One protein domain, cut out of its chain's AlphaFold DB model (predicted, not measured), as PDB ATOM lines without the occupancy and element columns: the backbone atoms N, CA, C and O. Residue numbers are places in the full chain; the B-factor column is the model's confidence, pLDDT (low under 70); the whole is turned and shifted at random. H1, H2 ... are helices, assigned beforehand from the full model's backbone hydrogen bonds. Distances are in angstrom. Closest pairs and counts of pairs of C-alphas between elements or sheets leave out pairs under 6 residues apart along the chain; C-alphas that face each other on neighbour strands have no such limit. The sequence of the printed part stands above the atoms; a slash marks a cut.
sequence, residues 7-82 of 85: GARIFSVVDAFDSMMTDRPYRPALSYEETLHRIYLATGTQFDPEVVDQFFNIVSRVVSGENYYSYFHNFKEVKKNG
ATOM      1  N   GLY A   7     203.857 253.151 240.921       97.19
ATOM      2  CA  GLY A   7     204.293 251.953 241.641       97.19
ATOM      3  C   GLY A   7     205.505 251.271 241.000       97.19
ATOM      4  O   GLY A   7     206.430 250.899 241.708       97.19
ATOM      5  N   ALA A   8     205.558 251.185 239.667       97.62
ATOM      6  CA  ALA A   8     206.693 250.586 238.964       97.62
ATOM      7  C   ALA A   8     207.956 251.462 239.033       97.62
ATOM      8  O   ALA A   8     209.059 250.933 239.131       97.62
ATOM      9  N   ARG A   9     207.803 252.793 239.040       97.81
ATOM     10  CA  ARG A   9     208.925 253.730 239.239       97.81
ATOM     11  C   ARG A   9     209.509 253.650 240.651       97.81
ATOM     12  O   ARG A   9     210.714 253.771 240.812       97.81
ATOM     13  N   ILE A  10     208.657 253.453 241.659       97.56
ATOM     14  CA  ILE A  10     209.085 253.222 243.046       97.56
ATOM     15  C   ILE A  10     209.783 251.867 243.152       97.56
ATOM     16  O   ILE A  10     210.895 251.780 243.666       97.56
ATOM     17  N   PHE A  11     209.144 250.822 242.625       97.75
ATOM     18  CA  PHE A  11     209.653 249.460 242.703       97.75
ATOM     19  C   PHE A  11     211.028 249.319 242.049       97.75
ATOM     20  O   PHE A  11     211.885 248.651 242.611       97.75
ATOM     21  N   SER A  12     211.284 249.993 240.922       97.69
ATOM     22  CA  SER A  12     212.586 249.907 240.249       97.69
ATOM     23  C   SER A  12     213.750 250.434 241.094       97.69
ATOM     24  O   SER A  12     214.840 249.872 241.030       97.69
ATOM     25  N   VAL A  13     213.536 251.477 241.902       97.75
ATOM     26  CA  VAL A  13     214.564 251.990 242.825       97.75
ATOM     27  C   VAL A  13     214.805 251.000 243.962       97.75
ATOM     28  O   VAL A  13     215.954 250.712 244.293       97.75
ATOM     29  N   VAL A  14     213.731 250.452 244.539       96.75
ATOM     30  CA  VAL A  14     213.810 249.503 245.661       96.75
ATOM     31  C   VAL A  14     214.469 248.188 245.236       96.75
ATOM     32  O   VAL A  14     215.359 247.711 245.934       96.75
ATOM     33  N   ASP A  15     214.092 247.639 244.080       97.62
ATOM     34  CA  ASP A  15     214.678 246.415 243.522       97.62
ATOM     35  C   ASP A  15     216.181 246.581 243.254       97.62
ATOM     36  O   ASP A  15     216.991 245.734 243.631       97.62
ATOM     37  N   ALA A  16     216.584 247.720 242.683       97.38
ATOM     38  CA  ALA A  16     217.990 248.021 242.452       97.38
ATOM     39  C   ALA A  16     218.779 248.160 243.763       97.38
ATOM     40  O   ALA A  16     219.890 247.634 243.864       97.38
ATOM     41  N   PHE A  17     218.216 248.848 244.762       96.31
ATOM     42  CA  PHE A  17     218.828 248.995 246.081       96.31
ATOM     43  C   PHE A  17     219.044 247.636 246.760       96.31
ATOM     44  O   PHE A  17     220.169 247.316 247.143       96.31
ATOM     45  N   ASP A  18     217.996 246.817 246.851       96.12
ATOM     46  CA  ASP A  18     218.042 245.499 247.493       96.12
ATOM     47  C   ASP A  18     219.012 244.548 246.777       96.12
ATOM     48  O   ASP A  18     219.876 243.923 247.394       96.12
ATOM     49  N   SER A  19     218.954 244.529 245.442       96.56
ATOM     50  CA  SER A  19     219.877 243.782 244.589       96.56
ATOM     51  C   SER A  19     221.340 244.161 244.837       96.56
ATOM     52  O   SER A  19     222.212 243.291 244.851       96.56
ATOM     53  N   MET A  20     221.622 245.450 245.052       97.00
ATOM     54  CA  MET A  20     222.967 245.946 245.327       97.00
ATOM     55  C   MET A  20     223.443 245.657 246.752       97.00
ATOM     56  O   MET A  20     224.627 245.357 246.907       97.00
ATOM     57  N   MET A  21     222.554 245.686 247.742       95.62
ATOM     58  CA  MET A  21     222.863 245.452 249.161       95.62
ATOM     59  C   MET A  21     222.875 243.976 249.566       95.62
ATOM     60  O   MET A  21     223.254 243.653 250.689       95.62
ATOM     61  N   THR A  22     222.474 243.082 248.668       95.06
ATOM     62  CA  THR A  22     222.403 241.647 248.944       95.06
ATOM     63  C   THR A  22     223.570 240.901 248.301       95.06
ATOM     64  O   THR A  22     223.921 241.128 247.133       95.06
ATOM     65  N   ASP A  23     224.162 239.981 249.065       96.88
ATOM     66  CA  ASP A  23     225.148 239.033 248.557       96.88
ATOM     67  C   ASP A  23     224.505 238.101 247.531       96.88
ATOM     68  O   ASP A  23     223.421 237.547 247.730       96.88
ATOM     69  N   ARG A  24     225.198 237.888 246.416       93.50
ATOM     70  CA  ARG A  24     224.820 236.903 245.403       93.50
ATOM     71  C   ARG A  24     225.975 235.928 245.197       93.50
ATOM     72  O   ARG A  24     227.125 236.325 245.376       93.50
ATOM     73  N   PRO A  25     225.717 234.684 244.745       95.56
ATOM     74  CA  PRO A  25     226.759 233.658 244.600       95.56
ATOM     75  C   PRO A  25     227.999 234.091 243.798       95.56
ATOM     76  O   PRO A  25     229.076 233.539 243.980       95.56
ATOM     77  N   TYR A  26     227.847 235.075 242.909       93.31
ATOM     78  CA  TYR A  26     228.880 235.586 242.007       93.31
ATOM     79  C   TYR A  26     229.296 237.040 242.287       93.31
ATOM     80  O   TYR A  26     230.084 237.602 241.528       93.31
ATOM     81  N   ARG A  27     228.748 237.690 243.322       93.50
ATOM     82  CA  ARG A  27     229.045 239.094 243.626       93.50
ATOM     83  C   ARG A  27     228.697 239.426 245.083       93.50
ATOM     84  O   ARG A  27     227.524 239.293 245.437       93.50
ATOM     85  N   PRO A  28     229.645 239.938 245.885       95.62
ATOM     86  CA  PRO A  28     229.320 240.438 247.214       95.62
ATOM     87  C   PRO A  28     228.391 241.659 247.142       95.62
ATOM     88  O   PRO A  28     228.341 242.366 246.125       95.62
ATOM     89  N   ALA A  29     227.667 241.908 248.228       97.31
ATOM     90  CA  ALA A  29     226.937 243.141 248.460       97.31
ATOM     91  C   ALA A  29     227.868 244.359 248.343       97.31
ATOM     92  O   ALA A  29     229.058 244.304 248.663       97.31
ATOM     93  N   LEU A  30     227.319 245.478 247.873       95.31
ATOM     94  CA  LEU A  30     228.007 246.764 247.933       95.31
ATOM     95  C   LEU A  30     227.854 247.361 249.329       95.31
ATOM     96  O   LEU A  30     226.933 247.013 250.070       95.31
ATOM     97  N   SER A  31     228.724 248.315 249.659       91.44
ATOM     98  CA  SER A  31     228.493 249.144 250.837       91.44
ATOM     99  C   SER A  31     227.229 249.987 250.653       91.44
ATOM    100  O   SER A  31     226.753 250.222 249.534       91.44
ATOM    101  N   TYR A  32     226.700 250.467 251.771       88.94
ATOM    102  CA  TYR A  32     225.535 251.337 251.780       88.94
ATOM    103  C   TYR A  32     225.800 252.625 250.986       88.94
ATOM    104  O   TYR A  32     225.014 253.008 250.123       88.94
ATOM    105  N   GLU A  33     226.958 253.245 251.206       87.06
ATOM    106  CA  GLU A  33     227.386 254.482 250.553       87.06
ATOM    107  C   GLU A  33     227.523 254.298 249.040       87.06
ATOM    108  O   GLU A  33     226.997 255.101 248.269       87.06
ATOM    109  N   GLU A  34     228.183 253.220 248.609       89.12
ATOM    110  CA  GLU A  34     228.370 252.919 247.189       89.12
ATOM    111  C   GLU A  34     227.036 252.590 246.505       89.12
ATOM    112  O   GLU A  34     226.788 253.029 245.380       89.12
ATOM    113  N   THR A  35     226.136 251.874 247.186       94.06
ATOM    114  CA  THR A  35     224.789 251.599 246.670       94.06
ATOM    115  C   THR A  35     224.023 252.890 246.419       94.06
ATOM    116  O   THR A  35     223.492 253.100 245.324       94.06
ATOM    117  N   LEU A  36     223.978 253.783 247.408       92.00
ATOM    118  CA  LEU A  36     223.261 255.041 247.254       92.00
ATOM    119  C   LEU A  36     223.907 255.935 246.191       92.00
ATOM    120  O   LEU A  36     223.204 256.533 245.379       92.00
ATOM    121  N   HIS A  37     225.239 255.971 246.125       89.75
ATOM    122  CA  HIS A  37     225.950 256.699 245.080       89.75
ATOM    123  C   HIS A  37     225.544 256.222 243.676       89.75
ATOM    124  O   HIS A  37     225.268 257.047 242.804       89.75
ATOM    125  N   ARG A  38     225.410 254.906 243.460       94.56
ATOM    126  CA  ARG A  38     224.943 254.349 242.178       94.56
ATOM    127  C   ARG A  38     223.502 254.715 241.849       94.56
ATOM    128  O   ARG A  38     223.231 255.078 240.706       94.56
ATOM    129  N   ILE A  39     222.593 254.658 242.826       95.25
ATOM    130  CA  ILE A  39     221.197 255.083 242.621       95.25
ATOM    131  C   ILE A  39     221.152 256.553 242.210       95.25
ATOM    132  O   ILE A  39     220.478 256.901 241.242       95.25
ATOM    133  N   TYR A  40     221.924 257.403 242.889       92.38
ATOM    134  CA  TYR A  40     221.998 258.822 242.564       92.38
ATOM    135  C   TYR A  40     222.521 259.066 241.143       92.38
ATOM    136  O   TYR A  40     221.907 259.820 240.388       92.38
ATOM    137  N   LEU A  41     223.613 258.409 240.735       92.50
ATOM    138  CA  LEU A  41     224.165 258.557 239.381       92.50
ATOM    139  C   LEU A  41     223.184 258.125 238.280       92.50
ATOM    140  O   LEU A  41     223.223 258.655 237.171       92.50
ATOM    141  N   ALA A  42     222.290 257.190 238.591       95.44
ATOM    142  CA  ALA A  42     221.267 256.687 237.681       95.44
ATOM    143  C   ALA A  42     219.971 257.535 237.664       95.44
ATOM    144  O   ALA A  42     219.012 257.213 236.949       95.44
ATOM    145  N   THR A  43     219.932 258.645 238.409       94.81
ATOM    146  CA  THR A  43     218.796 259.579 238.448       94.81
ATOM    147  C   THR A  43     218.559 260.233 237.089       94.81
ATOM    148  O   THR A  43     219.486 260.695 236.428       94.81
ATOM    149  N   GLY A  44     217.301 260.282 236.653       92.44
ATOM    150  CA  GLY A  44     216.902 260.886 235.380       92.44
ATOM    151  C   GLY A  44     217.212 260.033 234.147       92.44
ATOM    152  O   GLY A  44     216.702 260.333 233.070       92.44
ATOM    153  N   THR A  45     217.986 258.953 234.297       93.88
ATOM    154  CA  THR A  45     218.251 257.976 233.233       93.88
ATOM    155  C   THR A  45     217.491 256.679 233.491       93.88
ATOM    156  O   THR A  45     216.543 256.375 232.768       93.88
ATOM    157  N   GLN A  46     217.845 255.942 234.546       95.44
ATOM    158  CA  GLN A  46     217.180 254.690 234.924       95.44
ATOM    159  C   GLN A  46     216.075 254.913 235.959       95.44
ATOM    160  O   GLN A  46     215.064 254.210 235.940       95.44
ATOM    161  N   PHE A  47     216.237 255.910 236.833       97.31
ATOM    162  CA  PHE A  47     215.325 256.149 237.952       97.31
ATOM    163  C   PHE A  47     214.665 257.514 237.898       97.31
ATOM    164  O   PHE A  47     215.283 258.511 237.524       97.31
ATOM    165  N   ASP A  48     213.381 257.548 238.246       97.25
ATOM    166  CA  ASP A  48     212.620 258.788 238.248       97.25
ATOM    167  C   ASP A  48     213.191 259.746 239.307       97.25
ATOM    168  O   ASP A  48     213.253 259.352 240.475       97.25
ATOM    169  N   PRO A  49     213.589 260.980 238.940       95.25
ATOM    170  CA  PRO A  49     214.129 261.951 239.886       95.25
ATOM    171  C   PRO A  49     213.241 262.202 241.103       95.25
ATOM    172  O   PRO A  49     213.752 262.274 242.216       95.25
ATOM    173  N   GLU A  50     211.918 262.260 240.918       95.25
ATOM    174  CA  GLU A  50     210.985 262.493 242.027       95.25
ATOM    175  C   GLU A  50     211.007 261.316 243.017       95.25
ATOM    176  O   GLU A  50     210.912 261.511 244.227       95.25
ATOM    177  N   VAL A  51     211.171 260.087 242.519       96.38
ATOM    178  CA  VAL A  51     211.260 258.887 243.362       96.38
ATOM    179  C   VAL A  51     212.606 258.821 244.076       96.38
ATOM    180  O   VAL A  51     212.635 258.509 245.267       96.38
ATOM    181  N   VAL A  52     213.708 259.120 243.380       95.12
ATOM    182  CA  VAL A  52     215.046 259.125 243.989       95.12
ATOM    183  C   VAL A  52     215.111 260.152 245.118       95.12
ATOM    184  O   VAL A  52     215.535 259.803 246.216       95.12
ATOM    185  N   ASP A  53     214.607 261.369 244.911       92.94
ATOM    186  CA  ASP A  53     214.560 262.390 245.966       92.94
ATOM    187  C   ASP A  53     213.804 261.891 247.212       92.94
ATOM    188  O   ASP A  53     214.287 262.017 248.340       92.94
ATOM    189  N   GLN A  54     212.631 261.262 247.039       94.19
ATOM    190  CA  GLN A  54     211.876 260.714 248.175       94.19
ATOM    191  C   GLN A  54     212.592 259.541 248.854       94.19
ATOM    192  O   GLN A  54     212.601 259.461 250.083       94.19
ATOM    193  N   PHE A  55     213.228 258.660 248.083       93.50
ATOM    194  CA  PHE A  55     214.017 257.553 248.623       93.50
ATOM    195  C   PHE A  55     215.153 258.068 249.522       93.50
ATOM    196  O   PHE A  55     215.321 257.597 250.647       93.50
ATOM    197  N   PHE A  56     215.866 259.108 249.086       90.12
ATOM    198  CA  PHE A  56     216.975 259.716 249.827       90.12
ATOM    199  C   PHE A  56     216.486 260.473 251.073       90.12
ATOM    200  O   PHE A  56     217.116 260.417 252.133       90.12
ATOM    201  N   ASN A  57     215.312 261.104 250.999       86.44
ATOM    202  CA  ASN A  57     214.652 261.699 252.164       86.44
ATOM    203  C   ASN A  57     214.281 260.662 253.235       86.44
ATOM    204  O   ASN A  57     214.298 260.980 254.421       86.44
ATOM    205  N   ILE A  58     213.943 259.430 252.848       87.56
ATOM    206  CA  ILE A  58     213.640 258.348 253.796       87.56
ATOM    207  C   ILE A  58     214.932 257.792 254.393       87.56
ATOM    208  O   ILE A  58     215.056 257.702 255.612       87.56
ATOM    209  N   VAL A  59     215.907 257.471 253.545       83.81
ATOM    210  CA  VAL A  59     217.199 256.900 253.945       83.81
ATOM    211  C   VAL A  59     217.972 257.826 254.890       83.81
ATOM    212  O   VAL A  59     218.486 257.375 255.912       83.81
ATOM    213  N   SER A  60     217.992 259.131 254.609       72.56
ATOM    214  CA  SER A  60     218.657 260.127 255.462       72.56
ATOM    215  C   SER A  60     218.114 260.161 256.891       72.56
ATOM    216  O   SER A  60     218.887 260.276 257.834       72.56
ATOM    217  N   ARG A  61     216.804 259.962 257.080       64.62
ATOM    218  CA  ARG A  61     216.176 259.923 258.412       64.62
ATOM    219  C   ARG A  61     216.596 258.711 259.241       64.62
ATOM    220  O   ARG A  61     216.495 258.763 260.462       64.62
ATOM    221  N   VAL A  62     217.011 257.626 258.591       60.50
ATOM    222  CA  VAL A  62     217.342 256.357 259.253       60.50
ATOM    223  C   VAL A  62     218.799 256.326 259.722       60.50
ATOM    224  O   VAL A  62     219.087 255.698 260.736       60.50
ATOM    225  N   VAL A  63     219.718 256.997 259.017       59.59
ATOM    226  CA  VAL A  63     221.162 256.764 259.201       59.59
ATOM    227  C   VAL A  63     221.829 257.725 260.181       59.59
ATOM    228  O   VAL A  63     222.758 257.313 260.864       59.59
ATOM    229  N   SER A  64     221.381 258.970 260.311       51.91
ATOM    230  CA  SER A  64     221.869 259.965 261.284       51.91
ATOM    231  C   SER A  64     221.011 261.214 261.121       51.91
ATOM    232  O   SER A  64     220.571 261.482 260.012       51.91
ATOM    233  N   GLY A  65     220.776 262.006 262.165       50.41
ATOM    234  CA  GLY A  65     219.950 263.227 262.107       50.41
ATOM    235  C   GLY A  65     220.463 264.368 261.204       50.41
ATOM    236  O   GLY A  65     220.106 265.518 261.441       50.41
ATOM    237  N   GLU A  66     221.289 264.084 260.194       52.41
ATOM    238  CA  GLU A  66     221.821 265.038 259.225       52.41
ATOM    239  C   GLU A  66     221.217 264.840 257.827       52.41
ATOM    240  O   GLU A  66     220.905 263.734 257.385       52.41
ATOM    241  N   ASN A  67     221.056 265.947 257.100       57.53
ATOM    242  CA  ASN A  67     220.529 265.939 255.742       57.53
ATOM    243  C   ASN A  67     221.551 265.309 254.779       57.53
ATOM    244  O   ASN A  67     222.656 265.814 254.592       57.53
ATOM    245  N   TYR A  68     221.155 264.226 254.119       62.53
ATOM    246  CA  TYR A  68     221.995 263.510 253.165       62.53
ATOM    247  C   TYR A  68     222.440 264.373 251.971       62.53
ATOM    248  O   TYR A  68     223.559 264.214 251.484       62.53
ATOM    249  N   TYR A  69     221.635 265.351 251.535       59.75
ATOM    250  CA  TYR A  69     222.077 266.309 250.514       59.75
ATOM    251  C   TYR A  69     223.307 267.106 250.970       59.75
ATOM    252  O   TYR A  69     224.140 267.446 250.133       59.75
ATOM    253  N   SER A  70     223.479 267.348 252.274       61.72
ATOM    254  CA  SER A  70     224.667 268.003 252.839       61.72
ATOM    255  C   SER A  70     225.910 267.116 252.731       61.72
ATOM    256  O   SER A  70     226.955 267.577 252.272       61.72
ATOM    257  N   TYR A  71     225.789 265.826 253.072       61.34
ATOM    258  CA  TYR A  71     226.864 264.842 252.887       61.34
ATOM    259  C   TYR A  71     227.295 264.766 251.412       61.34
ATOM    260  O   TYR A  71     228.485 264.744 251.103       61.34
ATOM    261  N   PHE A  72     226.336 264.825 250.483       60.78
ATOM    262  CA  PHE A  72     226.606 264.768 249.043       60.78
ATOM    263  C   PHE A  72     227.148 266.067 248.452       60.78
ATOM    264  O   PHE A  72     227.992 266.016 247.555       60.78
ATOM    265  N   HIS A  73     226.710 267.227 248.945       58.97
ATOM    266  CA  HIS A  73     227.322 268.504 248.585       58.97
ATOM    267  C   HIS A  73     228.798 268.534 248.986       58.97
ATOM    268  O   HIS A  73     229.636 268.873 248.149       58.97
ATOM    269  N   ASN A  74     229.128 268.044 250.184       53.03
ATOM    270  CA  ASN A  74     230.515 267.852 250.603       53.03
ATOM    271  C   ASN A  74     231.244 266.829 249.713       53.03
ATOM    272  O   ASN A  74     232.377 267.068 249.311       53.03
ATOM    273  N   PHE A  75     230.598 265.730 249.308       51.06
ATOM    274  CA  PHE A  75     231.204 264.730 248.415       51.06
ATOM    275  C   PHE A  75     231.554 265.292 247.022       51.06
ATOM    276  O   PHE A  75     232.615 264.983 246.468       51.06
ATOM    277  N   LYS A  76     230.699 266.162 246.457       48.00
ATOM    278  CA  LYS A  76     230.986 266.881 245.200       48.00
ATOM    279  C   LYS A  76     232.158 267.856 245.345       48.00
ATOM    280  O   LYS A  76     232.931 267.987 244.396       48.00
ATOM    281  N   GLU A  77     232.318 268.507 246.496       44.81
ATOM    282  CA  GLU A  77     233.476 269.371 246.762       44.81
ATOM    283  C   GLU A  77     234.771 268.572 246.981       44.81
ATOM    284  O   GLU A  77     235.807 268.919 246.413       44.81
ATOM    285  N   VAL A  78     234.716 267.448 247.704       48.81
ATOM    286  CA  VAL A  78     235.878 266.579 247.968       48.81
ATOM    287  C   VAL A  78     236.465 266.000 246.674       48.81
ATOM    288  O   VAL A  78     237.682 266.007 246.492       48.81
ATOM    289  N   LYS A  79     235.628 265.575 245.715       46.38
ATOM    290  CA  LYS A  79     236.093 265.099 244.392       46.38
ATOM    291  C   LYS A  79     236.677 266.218 243.519       46.38
ATOM    292  O   LYS A  79     237.520 265.935 242.670       46.38
ATOM    293  N   LYS A  80     236.259 267.474 243.715       43.75
ATOM    294  CA  LYS A  80     236.792 268.635 242.981       43.75
ATOM    295  C   LYS A  80     238.195 269.036 243.460       43.75
ATOM    296  O   LYS A  80     238.954 269.592 242.676       43.75
ATOM    297  N   ASN A  81     238.548 268.688 244.699       36.19
ATOM    298  CA  ASN A  81     239.826 269.029 245.334       36.19
ATOM    299  C   ASN A  81     240.898 267.924 245.249       36.19
ATOM    300  O   ASN A  81     241.898 267.995 245.955       36.19
ATOM    301  N   GLY A  82     240.724 266.933 244.367       42.97
ATOM    302  CA  GLY A  82     241.836 266.116 243.871       42.97
ATOM    303  C   GLY A  82     242.660 265.373 244.926       42.97
ATOM    304  O   GLY A  82     243.881 265.402 244.847       42.97
TER     305      GLY A  82
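AT A GLANCE: This is residues 7 to 82 of the 85 residues of a protein of Archaeoglobales archaeon (UniProt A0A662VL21). Three helices, H1, H2 and H3, make a small body with their centres at the corners of a triangle, and a fourth helix, H4, leads away from it as an arm roughly at right angles to H3. H1 and H2 form a helical hairpin, its legs well tilted to each other, and H3 meets H1 near the starts of both, residues 51 to 52 of H3 against residues 9 to 13 of H1, to make a corner; residues 61 to 66, of which 61 to 63 belong to H3, and residues 73 to 82, of which 73 to 80 belong to H4, stick out from the body. The printed part has 76 residues with four named helices, in the order H1, H2, H3, H4, and no named strand, and its class is all helix. It is only just compact, close to loose, with a radius of gyration of the C-alphas of 13.2 A, and spans 36 by 29 by 26 A.

HOW THE PARTS SIT: From the first printed residue, H1, residues 7 to 21, touches H2, residues 32 to 41, and the two are a helical hairpin. Their lines stand at a steep tilt of 42 degrees, opposite ways, and their closest C-alphas are those of Met 20 and Thr 35, 6.1 A apart. H3, residues 49 to 63, touches H1 with residues 51 to 52 alone, and H1 meets that touch with residues 9 to 13 alone. The closest C-alphas there are those of Ile 10 and Val 51, 6.1 A apart, and the lines stand at a steep tilt of 47 degrees, the same way. H2 and H3 are close but not clearly touching, at a shallow tilt of 17 degrees, opposite ways; their closest C-alphas, of Tyr 40 and Val 52, are 7.1 A apart. H4, residues 68 to 80, only just touches H3, with 3 pairs of C-alphas within 8 A, and the two are about perpendicular at 78 degrees. This touch involves residues 56 to 60 of H3 alone and residue 68 of H4 alone, with the C-alphas of Ser 60 and Tyr 68 closest at 5.3 A. H4 is apart from H1 and from H2. The packing of the helices is mostly crossed: none of the 3 pairs that touch is at a shallow tilt. In H2 and H4 every O i to N i+4 pair is within hydrogen-bond range, in H1 10 of 11 and in H3 9 of 11.

IN THESE COORDINATES: H1 begins at C-alpha 7, at (204.293, 251.953, 241.641), and measures 21.1 A from first to last C-alpha over residues 7 to 21. H2, residues 32 to 41, begins at C-alpha 32, at (225.535, 251.337, 251.780), and measures 14.4 A. H3 has 15 residues, 49 to 63, and measures 21.2 A from first to last C-alpha. H4, residues 68 to 80, measures 18.7 A and ends at C-alpha 80, at (236.792, 268.635, 242.981).

THE WHOLE: The two C-alphas farthest apart are those of Gly 7 and Gly 82, the first and last printed residues, 40.2 A apart. Residues 61 to 66, of which 61 to 63 belong to H3, stand free, and so do residues 73 to 82. Without these stretches the body has 60 residues, spans 33 by 28 by 19 A and has a radius of gyration of 11.6 A. The printed part has no cut. The link from H3 to H4, 4 residues, is tight; the links from H1 to H2, 10 residues, and from H2 to H3, 7 residues, are short. The mean pLDDT of the printed part is 82.2, and residues 61 to 82 are under 70 in this predicted model; the mean is 97 in H1 and 54 in H4.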